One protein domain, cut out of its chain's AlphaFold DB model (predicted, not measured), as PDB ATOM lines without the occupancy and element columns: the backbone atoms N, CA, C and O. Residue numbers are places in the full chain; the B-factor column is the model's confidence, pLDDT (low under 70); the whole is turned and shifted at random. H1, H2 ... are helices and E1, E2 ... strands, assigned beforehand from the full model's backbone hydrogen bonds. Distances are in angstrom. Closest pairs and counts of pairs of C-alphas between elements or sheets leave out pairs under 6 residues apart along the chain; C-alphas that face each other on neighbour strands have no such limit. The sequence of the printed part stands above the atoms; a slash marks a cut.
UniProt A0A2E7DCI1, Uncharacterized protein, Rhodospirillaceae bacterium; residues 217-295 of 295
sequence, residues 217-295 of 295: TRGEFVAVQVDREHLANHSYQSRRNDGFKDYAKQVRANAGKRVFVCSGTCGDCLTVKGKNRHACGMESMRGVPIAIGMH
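This is residues 217 to 295 of the 295 residues of an uncharacterized protein of Rhodospirillaceae bacterium (UniProt A0A2E7DCI1). A two-strand parallel sheet of E1 and E4 has the helix H2 over one face, and residues 260 to 261, in a long loop, pair beside E4 as a short extra piece. Toward one end of the longest axis is the small hairpin E2 E3, toward the other the short helix H1, with long loops between. The printed part has 79 residues with two named helices and four named strands, in the order E1 H1 H2 E2 E3 E4. The class is mixed, helices and strands, though under half of the residues are in named elements. The whole is compact, with a radius of gyration of the C-alphas of 12.1 A and spans of 33 by 27 by 17 A.

E1, residues 217 to 224, and E4, residues 290 to 293, are parallel neighbours at 19 degrees, with N 222 and O 290 2.8 A apart, within hydrogen-bond range. Residues 260 to 261 pair with 290 to 291 of E4, parallel. H2, residues 244 to 255, has its closest C-alphas to E4 at Val 251 and Gly 293, 6.5 A apart. H1, residues 228 to 232, is close to H2 but not clearly touching; the closest C-alphas, of His 230 and Tyr 247, are 6.2 A apart. E2, residues 270 to 272, and E3, residues 275 to 277, form an antiparallel hairpin, with N 277 and O 270 2.8 A apart, within hydrogen-bond range. E1 and E2 are apart. In H1 and H2 every O i to N i+4 pair is within hydrogen-bond range.

E1 begins at C-alpha 217 (-57.479, -9.406, -8.932) and is 20.6 A long. H1 is 6.2 A long and H2 16.0 A. E2 and E3 are each 6.4 A. E4 is 10.7 A long and ends at C-alpha 293 (-47.963, -24.256, -22.252).

The two C-alphas farthest apart, of Arg 228 and Lys 273, are 34.9 A apart. The links H1 to H2, H2 to E2 and E3 to E4 are long. The printed part has no cut, and no printed residue is under 70 in pLDDT.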
ATOM      1  N   THR A 217     -58.325  -8.831  -7.886       98.38
ATOM      2  CA  THR A 217     -57.479  -9.406  -8.932       98.38
ATOM      3  C   THR A 217     -56.071  -9.671  -8.424       98.38
ATOM      4  O   THR A 217     -55.253  -8.770  -8.260       98.38
ATOM      5  N   ARG A 218     -55.747 -10.954  -8.265       97.50
ATOM      6  CA  ARG A 218     -54.385 -11.428  -7.999       97.50
ATOM      7  C   ARG A 218     -53.487 -11.170  -9.214       97.50
ATOM      8  O   ARG A 218     -52.330 -10.799  -9.056       97.50
ATOM      9  N   GLY A 219     -54.001 -11.345 -10.431       96.69
ATOM     10  CA  GLY A 219     -53.310 -11.008 -11.685       96.69
ATOM     11  C   GLY A 219     -53.654 -11.981 -12.809       96.69
ATOM     12  O   GLY A 219     -54.748 -12.535 -12.839       96.69
ATOM     13  N   GLU A 220     -52.726 -12.241 -13.732       95.88
ATOM     14  CA  GLU A 220     -53.035 -12.999 -14.953       95.88
ATOM     15  C   GLU A 220     -52.657 -14.481 -14.902       95.88
ATOM     16  O   GLU A 220     -51.708 -14.872 -14.215       95.88
ATOM     17  N   PHE A 221     -53.389 -15.290 -15.667       94.38
ATOM     18  CA  PHE A 221     -53.041 -16.659 -16.026       94.38
ATOM     19  C   PHE A 221     -53.103 -16.814 -17.550       94.38
ATOM     20  O   PHE A 221     -54.183 -16.804 -18.153       94.38
ATOM     21  N   VAL A 222     -51.935 -16.938 -18.175       91.31
ATOM     22  CA  VAL A 222     -51.765 -16.928 -19.629       91.31
ATOM     23  C   VAL A 222     -51.359 -18.305 -20.148       91.31
ATOM     24  O   VAL A 222     -50.555 -19.008 -19.538       91.31
ATOM     25  N   ALA A 223     -51.935 -18.696 -21.281       90.62
ATOM     26  CA  ALA A 223     -51.505 -19.872 -22.025       90.62
ATOM     27  C   ALA A 223     -50.620 -19.408 -23.183       90.62
ATOM     28  O   ALA A 223     -51.017 -18.510 -23.923       90.62
ATOM     29  N   VAL A 224     -49.444 -20.009 -23.330       91.81
ATOM     30  CA  VAL A 224     -48.493 -19.705 -24.406       91.81
ATOM     31  C   VAL A 224     -48.261 -20.943 -25.256       91.81
ATOM     32  O   VAL A 224     -48.369 -22.072 -24.775       91.81
ATOM     33  N   GLN A 225     -47.962 -20.746 -26.534       92.75
ATOM     34  CA  GLN A 225     -47.606 -21.852 -27.413       92.75
ATOM     35  C   GLN A 225     -46.259 -22.441 -26.972       92.75
ATOM     36  O   GLN A 225     -45.376 -21.701 -26.543       92.75
ATOM     37  N   VAL A 226     -46.118 -23.762 -27.030       94.75
ATOM     38  CA  VAL A 226     -44.882 -24.498 -26.726       94.75
ATOM     39  C   VAL A 226     -44.743 -25.652 -27.711       94.75
ATOM     40  O   VAL A 226     -45.733 -26.052 -28.336       94.75
ATOM     41  N   ASP A 227     -43.541 -26.200 -27.833       95.06
ATOM     42  CA  ASP A 227     -43.291 -27.331 -28.715       95.06
ATOM     43  C   ASP A 227     -44.074 -28.561 -28.264       95.06
ATOM     44  O   ASP A 227     -44.206 -28.862 -27.072       95.06
ATOM     45  N   ARG A 228     -44.593 -29.307 -29.247       93.56
ATOM     46  CA  ARG A 228     -45.386 -30.520 -28.998       93.56
ATOM     47  C   ARG A 228     -44.607 -31.568 -28.208       93.56
ATOM     48  O   ARG A 228     -45.220 -32.333 -27.469       93.56
ATOM     49  N   GLU A 229     -43.284 -31.577 -28.330       94.69
ATOM     50  CA  GLU A 229     -42.403 -32.469 -27.583       94.69
ATOM     51  C   GLU A 229     -42.536 -32.274 -26.067       94.69
ATOM     52  O   GLU A 229     -42.705 -33.250 -25.338       94.69
ATOM     53  N   HIS A 230     -42.597 -31.030 -25.575       93.50
ATOM     54  CA  HIS A 230     -42.818 -30.770 -24.146       93.50
ATOM     55  C   HIS A 230     -44.161 -31.319 -23.646       93.50
ATOM     56  O   HIS A 230     -44.302 -31.674 -22.471       93.50
ATOM     57  N   LEU A 231     -45.164 -31.380 -24.525       90.06
ATOM     58  CA  LEU A 231     -46.487 -31.911 -24.204       90.06
ATOM     59  C   LEU A 231     -46.487 -33.438 -24.185       90.06
ATOM     60  O   LEU A 231     -47.033 -34.027 -23.247       90.06
ATOM     61  N   ALA A 232     -45.859 -34.046 -25.195       91.62
ATOM     62  CA  ALA A 232     -45.709 -35.488 -25.349       91.62
ATOM     63  C   ALA A 232     -44.888 -36.090 -24.201       91.62
ATOM     64  O   ALA A 232     -45.306 -37.070 -23.596       91.62
ATOM     65  N   ASN A 233     -43.794 -35.427 -23.823       93.00
ATOM     66  CA  ASN A 233     -42.908 -35.855 -22.741       93.00
ATOM     67  C   ASN A 233     -43.424 -35.452 -21.352       93.00
ATOM     68  O   ASN A 233     -42.732 -35.640 -20.354       93.00
ATOM     69  N   HIS A 234     -44.613 -34.840 -21.271       92.25
ATOM     70  CA  HIS A 234     -45.192 -34.332 -20.027       92.25
ATOM     71  C   HIS A 234     -44.220 -33.453 -19.218       92.25
ATOM     72  O   HIS A 234     -44.297 -33.389 -17.989       92.25
ATOM     73  N   SER A 235     -43.329 -32.725 -19.900       92.19
ATOM     74  CA  SER A 235     -42.269 -31.918 -19.284       92.19
ATOM     75  C   SER A 235     -42.824 -30.861 -18.337       92.19
ATOM     76  O   SER A 235     -42.182 -30.496 -17.357       92.19
ATOM     77  N   TYR A 236     -44.048 -30.398 -18.598       89.62
ATOM     78  CA  TYR A 236     -44.715 -29.441 -17.737       89.62
ATOM     79  C   TYR A 236     -45.177 -30.054 -16.413       89.62
ATOM     80  O   TYR A 236     -45.179 -29.299 -15.462       89.62
ATOM     81  N   GLN A 237     -45.520 -31.353 -16.315       90.19
ATOM     82  CA  GLN A 237     -46.301 -31.972 -15.215       90.19
ATOM     83  C   GLN A 237     -45.597 -32.113 -13.853       90.19
ATOM     84  O   GLN A 237     -46.155 -32.704 -12.930       90.19
ATOM     85  N   SER A 238     -44.398 -31.576 -13.694       90.12
ATOM     86  CA  SER A 238     -43.778 -31.349 -12.396       90.12
ATOM     87  C   SER A 238     -42.588 -30.428 -12.587       90.12
ATOM     88  O   SER A 238     -41.908 -30.488 -13.609       90.12
ATOM     89  N   ARG A 239     -42.263 -29.630 -11.567       89.44
ATOM     90  CA  ARG A 239     -40.994 -28.879 -11.561       89.44
ATOM     91  C   ARG A 239     -39.763 -29.784 -11.481       89.44
ATOM     92  O   ARG A 239     -38.653 -29.300 -11.679       89.44
ATOM     93  N   ARG A 240     -39.964 -31.057 -11.130       89.56
ATOM     94  CA  ARG A 240     -38.922 -32.076 -10.966       89.56
ATOM     95  C   ARG A 240     -38.687 -32.903 -12.230       89.56
ATOM     96  O   ARG A 240     -37.761 -33.698 -12.231       89.56
ATOM     97  N   ASN A 241     -39.504 -32.735 -13.272       92.25
ATOM     98  CA  ASN A 241     -39.319 -33.457 -14.530       92.25
ATOM     99  C   ASN A 241     -38.077 -32.936 -15.265       92.25
ATOM    100  O   ASN A 241     -37.869 -31.722 -15.326       92.25
ATOM    101  N   ASP A 242     -37.311 -33.834 -15.889       91.38
ATOM    102  CA  ASP A 242     -36.043 -33.497 -16.556       91.38
ATOM    103  C   ASP A 242     -36.212 -32.411 -17.634       91.38
ATOM    104  O   ASP A 242     -35.437 -31.458 -17.696       91.38
ATOM    105  N   GLY A 243     -37.306 -32.460 -18.404       94.25
ATOM    106  CA  GLY A 243     -37.619 -31.463 -19.437       94.25
ATOM    107  C   GLY A 243     -38.229 -30.147 -18.932       94.25
ATOM    108  O   GLY A 243     -38.521 -29.261 -19.739       94.25
ATOM    109  N   PHE A 244     -38.474 -29.983 -17.624       95.44
ATOM    110  CA  PHE A 244     -39.165 -28.793 -17.109       95.44
ATOM    111  C   PHE A 244     -38.360 -27.509 -17.333       95.44
ATOM    112  O   PHE A 244     -38.947 -26.453 -17.570       95.44
ATOM    113  N   LYS A 245     -37.023 -27.572 -17.257       96.38
ATOM    114  CA  LYS A 245     -36.161 -26.392 -17.443       96.38
ATOM    115  C   LYS A 245     -36.293 -25.814 -18.852       96.38
ATOM    116  O   LYS A 245     -36.494 -24.604 -18.974       96.38
ATOM    117  N   ASP A 246     -36.259 -26.665 -19.872       97.00
ATOM    118  CA  ASP A 246     -36.381 -26.253 -21.275       97.00
ATOM    119  C   ASP A 246     -37.794 -25.769 -21.589       97.00
ATOM    120  O   ASP A 246     -37.967 -24.660 -22.101       97.00
ATOM    121  N   TYR A 247     -38.807 -26.505 -21.120       96.94
ATOM    122  CA  TYR A 247     -40.200 -26.059 -21.167       96.94
ATOM    123  C   TYR A 247     -40.366 -24.667 -20.535       96.94
ATOM    124  O   TYR A 247     -40.964 -23.764 -21.120       96.94
ATOM    125  N   ALA A 248     -39.791 -24.441 -19.352       96.50
ATOM    126  CA  ALA A 248     -39.886 -23.164 -18.659       96.50
ATOM    127  C   ALA A 248     -39.104 -22.042 -19.355       96.50
ATOM    128  O   ALA A 248     -39.480 -20.873 -19.232       96.50
ATOM    129  N   LYS A 249     -38.014 -22.358 -20.062       96.81
ATOM    130  CA  LYS A 249     -37.289 -21.399 -20.902       96.81
ATOM    131  C   LYS A 249     -38.168 -20.960 -22.073       96.81
ATOM    132  O   LYS A 249     -38.345 -19.756 -22.259       96.81
ATOM    133  N   GLN A 250     -38.789 -21.906 -22.776       96.94
ATOM    134  CA  GLN A 250     -39.673 -21.606 -23.900       96.94
ATOM    135  C   GLN A 250     -40.926 -20.836 -23.465       96.94
ATOM    136  O   GLN A 250     -41.273 -19.834 -24.082       96.94
ATOM    137  N   VAL A 251     -41.565 -21.229 -22.356       96.94
ATOM    138  CA  VAL A 251     -42.729 -20.503 -21.820       96.94
ATOM    139  C   VAL A 251     -42.388 -19.043 -21.523       96.94
ATOM    140  O   VAL A 251     -43.174 -18.158 -21.845       96.94
ATOM    141  N   ARG A 252     -41.222 -18.765 -20.921       96.69
ATOM    142  CA  ARG A 252     -40.797 -17.383 -20.634       96.69
ATOM    143  C   ARG A 252     -40.512 -16.592 -21.904       96.69
ATOM    144  O   ARG A 252     -40.932 -15.442 -21.978       96.69
ATOM    145  N   ALA A 253     -39.837 -17.203 -22.878       96.38
ATOM    146  CA  ALA A 253     -39.570 -16.574 -24.168       96.38
ATOM    147  C   ALA A 253     -40.884 -16.189 -24.869       96.38
ATOM    148  O   ALA A 253     -41.078 -15.031 -25.226       96.38
ATOM    149  N   ASN A 254     -41.831 -17.125 -24.947       96.12
ATOM    150  CA  ASN A 254     -43.100 -16.928 -25.652       96.12
ATOM    151  C   ASN A 254     -44.097 -16.050 -24.883       96.12
ATOM    152  O   ASN A 254     -45.018 -15.499 -25.478       96.12
ATOM    153  N   ALA A 255     -43.933 -15.894 -23.566       94.00
ATOM    154  CA  ALA A 255     -44.740 -14.962 -22.784       94.00
ATOM    155  C   ALA A 255     -44.361 -13.489 -23.022       94.00
ATOM    156  O   ALA A 255     -45.164 -12.613 -22.702       94.00
ATOM    157  N   GLY A 256     -43.146 -13.204 -23.507       91.31
ATOM    158  CA  GLY A 256     -42.665 -11.841 -23.766       91.31
ATOM    159  C   GLY A 256     -42.510 -10.957 -22.520       91.31
ATOM    160  O   GLY A 256     -42.292  -9.755 -22.640       91.31
ATOM    161  N   LYS A 257     -42.644 -11.521 -21.311       91.69
ATOM    162  CA  LYS A 257     -42.528 -10.807 -20.031       91.69
ATOM    163  C   LYS A 257     -42.100 -11.734 -18.899       91.69
ATOM    164  O   LYS A 257     -42.127 -12.959 -19.023       91.69
ATOM    165  N   ARG A 258     -41.732 -11.152 -17.753       94.56
ATOM    166  CA  ARG A 258     -41.418 -11.927 -16.548       94.56
ATOM    167  C   ARG A 258     -42.681 -12.627 -16.044       94.56
ATOM    168  O   ARG A 258     -43.646 -11.976 -15.654       94.56
ATOM    169  N   VAL A 259     -42.642 -13.955 -16.024       96.75
ATOM    170  CA  VAL A 259     -43.756 -14.805 -15.591       96.75
ATOM    171  C   VAL A 259     -43.296 -15.880 -14.614       96.75
ATOM    172  O   VAL A 259     -42.154 -16.350 -14.653       96.75
ATOM    173  N   PHE A 260     -44.217 -16.311 -13.759       96.75
ATOM    174  CA  PHE A 260     -44.100 -17.566 -13.038       96.75
ATOM    175  C   PHE A 260     -44.554 -18.715 -13.948       96.75
ATOM    176  O   PHE A 260     -45.697 -18.741 -14.403       96.75
ATOM    177  N   VAL A 261     -43.671 -19.678 -14.213       96.38
ATOM    178  CA  VAL A 261     -43.993 -20.831 -15.066       96.38
ATOM    179  C   VAL A 261     -44.737 -21.890 -14.255       96.38
ATOM    180  O   VAL A 261     -44.216 -22.421 -13.275       96.38
ATOM    181  N   CYS A 262     -45.953 -22.212 -14.683       94.75
ATOM    182  CA  CYS A 262     -46.796 -23.244 -14.099       94.75
ATOM    183  C   CYS A 262     -46.308 -24.650 -14.485       94.75
ATOM    184  O   CYS A 262     -46.143 -24.950 -15.669       94.75
ATOM    185  N   SER A 263     -46.167 -25.527 -13.486       91.69
ATOM    186  CA  SER A 263     -45.874 -26.962 -13.642       91.69
ATOM    187  C   SER A 263     -47.115 -27.816 -13.925       91.69
ATOM    188  O   SER A 263     -47.095 -29.037 -13.828       91.69
ATOM    189  N   GLY A 264     -48.283 -27.212 -14.146       89.62
ATOM    190  CA  GLY A 264     -49.542 -27.950 -14.295       89.62
ATOM    191  C   GLY A 264     -49.978 -28.780 -13.074       89.62
ATOM    192  O   GLY A 264     -51.128 -29.208 -13.045       89.62
ATOM    193  N   THR A 265     -49.124 -28.963 -12.067       90.75
ATOM    194  CA  THR A 265     -49.322 -29.754 -10.857       90.75
ATOM    195  C   THR A 265     -49.339 -28.785  -9.686       90.75
ATOM    196  O   THR A 265     -48.328 -28.318  -9.181       90.75
ATOM    197  N   CYS A 266     -50.532 -28.395  -9.248       88.81
ATOM    198  CA  CYS A 266     -50.661 -27.418  -8.174       88.81
ATOM    199  C   CYS A 266     -50.077 -27.929  -6.850       88.81
ATOM    200  O   CYS A 266     -49.632 -27.116  -6.043       88.81
ATOM    201  N   GLY A 267     -50.038 -29.251  -6.651       84.12
ATOM    202  CA  GLY A 267     -49.451 -29.882  -5.472       84.12
ATOM    203  C   GLY A 267     -47.932 -29.765  -5.353       84.12
ATOM    204  O   GLY A 267     -47.424 -30.002  -4.265       84.12
ATOM    205  N   ASP A 268     -47.215 -29.373  -6.411       85.19
ATOM    206  CA  ASP A 268     -45.753 -29.196  -6.405       85.19
ATOM    207  C   ASP A 268     -45.307 -27.793  -6.855       85.19
ATOM    208  O   ASP A 268     -44.134 -27.547  -7.141       85.19
ATOM    209  N   CYS A 269     -46.257 -26.859  -6.927       89.44
ATOM    210  CA  CYS A 269     -46.066 -25.559  -7.554       89.44
ATOM    211  C   CYS A 269     -45.018 -24.698  -6.824       89.44
ATOM    212  O   CYS A 269     -44.106 -24.152  -7.460       89.44
ATOM    213  N   LEU A 270     -45.147 -24.588  -5.498       88.75
ATOM    214  CA  LEU A 270     -44.241 -23.880  -4.596       88.75
ATOM    215  C   LEU A 270     -44.139 -24.630  -3.266       88.75
ATOM    216  O   LEU A 270     -45.140 -25.142  -2.773       88.75
ATOM    217  N   THR A 271     -42.964 -24.614  -2.638       86.50
ATOM    218  CA  THR A 271     -42.780 -25.080  -1.256       86.50
ATOM    219  C   THR A 271     -42.417 -23.884  -0.387       86.50
ATOM    220  O   THR A 271     -41.375 -23.263  -0.578       86.50
ATOM    221  N   VAL A 272     -43.287 -23.542   0.563       82.62
ATOM    222  CA  VAL A 272     -43.096 -22.421   1.492       82.62
ATOM    223  C   VAL A 272     -43.113 -22.973   2.908       82.62
ATOM    224  O   VAL A 272     -44.123 -23.529   3.339       82.62
ATOM    225  N   LYS A 273     -41.995 -22.829   3.634       84.69
ATOM    226  CA  LYS A 273     -41.824 -23.361   5.001       84.69
ATOM    227  C   LYS A 273     -42.201 -24.854   5.101       84.69
ATOM    228  O   LYS A 273     -42.981 -25.248   5.961       84.69
ATOM    229  N   GLY A 274     -41.728 -25.662   4.149       81.94
ATOM    230  CA  GLY A 274     -41.988 -27.107   4.097       81.94
ATOM    231  C   GLY A 274     -43.403 -27.518   3.666       81.94
ATOM    232  O   GLY A 274     -43.671 -28.709   3.555       81.94
ATOM    233  N   LYS A 275     -44.310 -26.571   3.387       81.88
ATOM    234  CA  LYS A 275     -45.672 -26.862   2.911       81.88
ATOM    235  C   LYS A 275     -45.820 -26.515   1.438       81.88
ATOM    236  O   LYS A 275     -45.422 -25.429   1.008       81.88
ATOM    237  N   ASN A 276     -46.443 -27.411   0.679       84.62
ATOM    238  CA  ASN A 276     -46.762 -27.142  -0.715       84.62
ATOM    239  C   ASN A 276     -47.890 -26.109  -0.813       84.62
ATOM    240  O   ASN A 276     -48.877 -26.154  -0.079       84.62
ATOM    241  N   ARG A 277     -47.713 -25.146  -1.713       86.81
ATOM    242  CA  ARG A 277     -48.636 -24.049  -2.004       86.81
ATOM    243  C   ARG A 277     -48.774 -23.920  -3.517       86.81
ATOM    244  O   ARG A 277     -47.869 -24.288  -4.263       86.81
ATOM    245  N   HIS A 278     -49.891 -23.364  -3.970       90.44
ATOM    246  CA  HIS A 278     -50.135 -23.117  -5.386       90.44
ATOM    247  C   HIS A 278     -50.144 -21.611  -5.664       90.44
ATOM    248  O   HIS A 278     -50.856 -20.851  -5.012       90.44
ATOM    249  N   ALA A 279     -49.375 -21.171  -6.659       94.19
ATOM    250  CA  ALA A 279     -49.173 -19.748  -6.936       94.19
ATOM    251  C   ALA A 279     -50.479 -18.980  -7.227       94.19
ATOM    252  O   ALA A 279     -50.609 -17.816  -6.864       94.19
ATOM    253  N   CYS A 280     -51.468 -19.630  -7.848       94.88
ATOM    254  CA  CYS A 280     -52.695 -18.972  -8.313       94.88
ATOM    255  C   CYS A 280     -53.644 -18.503  -7.193       94.88
ATOM    256  O   CYS A 280     -54.552 -17.725  -7.473       94.88
ATOM    257  N   GLY A 281     -53.465 -18.981  -5.959       93.56
ATOM    258  CA  GLY A 281     -54.242 -18.552  -4.787       93.56
ATOM    259  C   GLY A 281     -53.367 -17.975  -3.684       93.56
ATOM    260  O   GLY A 281     -53.747 -18.013  -2.520       93.56
ATOM    261  N   MET A 282     -52.177 -17.482  -4.034       93.12
ATOM    262  CA  MET A 282     -51.281 -16.822  -3.092       93.12
ATOM    263  C   MET A 282     -51.322 -15.313  -3.298       93.12
ATOM    264  O   MET A 282     -50.988 -14.817  -4.371       93.12
ATOM    265  N   GLU A 283     -51.643 -14.591  -2.230       94.06
ATOM    266  CA  GLU A 283     -51.603 -13.128  -2.205       94.06
ATOM    267  C   GLU A 283     -50.195 -12.588  -2.495       94.06
ATOM    268  O   GLU A 283     -50.025 -11.628  -3.239       94.06
ATOM    269  N   SER A 284     -49.152 -13.280  -2.025       93.94
ATOM    270  CA  SER A 284     -47.753 -12.924  -2.304       93.94
ATOM    271  C   SER A 284     -47.353 -13.053  -3.783       93.94
ATOM    272  O   SER A 284     -46.238 -12.692  -4.142       93.94
ATOM    273  N   MET A 285     -48.224 -13.608  -4.633       95.38
ATOM    274  CA  MET A 285     -48.049 -13.683  -6.088       95.38
ATOM    275  C   MET A 285     -48.858 -12.601  -6.821       95.38
ATOM    276  O   MET A 285     -49.030 -12.679  -8.043       95.38
ATOM    277  N   ARG A 286     -49.391 -11.603  -6.100       95.94
ATOM    278  CA  ARG A 286     -50.121 -10.486  -6.703       95.94
ATOM    279  C   ARG A 286     -49.253  -9.755  -7.724       95.94
ATOM    280  O   ARG A 286     -48.066  -9.533  -7.508       95.94
ATOM    281  N   GLY A 287     -49.843  -9.436  -8.871       94.44
ATOM    282  CA  GLY A 287     -49.163  -8.767  -9.978       94.44
ATOM    283  C   GLY A 287     -48.177  -9.646 -10.755       94.44
ATOM    284  O   GLY A 287     -47.749  -9.243 -11.829       94.44
ATOM    285  N   VAL A 288     -47.852 -10.859 -10.288       96.06
ATOM    286  CA  VAL A 288     -46.979 -11.793 -11.014       96.06
ATOM    287  C   VAL A 288     -47.822 -12.604 -12.005       96.06
ATOM    288  O   VAL A 288     -48.659 -13.409 -11.578       96.06
ATOM    289  N   PRO A 289     -47.642 -12.451 -13.331       96.19
ATOM    290  CA  PRO A 289     -48.367 -13.267 -14.293       96.19
ATOM    291  C   PRO A 289     -47.916 -14.727 -14.200       96.19
ATOM    292  O   PRO A 289     -46.724 -15.016 -14.063       96.19
ATOM    293  N   ILE A 290     -48.865 -15.655 -14.295       96.56
ATOM    294  CA  ILE A 290     -48.597 -17.094 -14.325       96.56
ATOM    295  C   ILE A 290     -48.787 -17.584 -15.757       96.56
ATOM    296  O   ILE A 290     -49.824 -17.313 -16.353       96.56
ATOM    297  N   ALA A 291     -47.814 -18.310 -16.303       95.69
ATOM    298  CA  ALA A 291     -47.852 -18.815 -17.673       95.69
ATOM    299  C   ALA A 291     -47.783 -20.347 -17.723       95.69
ATOM    300  O   ALA A 291     -47.067 -20.964 -16.933       95.69
ATOM    301  N   ILE A 292     -48.508 -20.964 -18.657       93.88
ATOM    302  CA  ILE A 292     -48.475 -22.409 -18.932       93.88
ATOM    303  C   ILE A 292     -48.448 -22.665 -20.445       93.88
ATOM    304  O   ILE A 292     -48.996 -21.873 -21.208       93.88
ATOM    305  N   GLY A 293     -47.844 -23.770 -20.879       90.81
ATOM    306  CA  GLY A 293     -47.963 -24.256 -22.252       90.81
ATOM    307  C   GLY A 293     -49.409 -24.609 -22.623       90.81
ATOM    308  O   GLY A 293     -50.179 -25.104 -21.800       90.81
ATOM    309  N   MET A 294     -49.790 -24.332 -23.867       84.56
ATOM    310  CA  MET A 294     -51.102 -24.667 -24.429       84.56
ATOM    311  C   MET A 294     -51.161 -26.155 -24.812       84.56
ATOM    312  O   MET A 294     -50.239 -26.643 -25.460       84.56
ATOM    313  N   HIS A 295     -52.224 -26.867 -24.410       71.44
ATOM    314  CA  HIS A 295     -52.429 -28.314 -24.629       71.44
ATOM    315  C   HIS A 295     -53.637 -28.628 -25.515       71.44
ATOM    316  O   HIS A 295     -54.651 -27.903 -25.396       71.44
TER     317      HIS A 295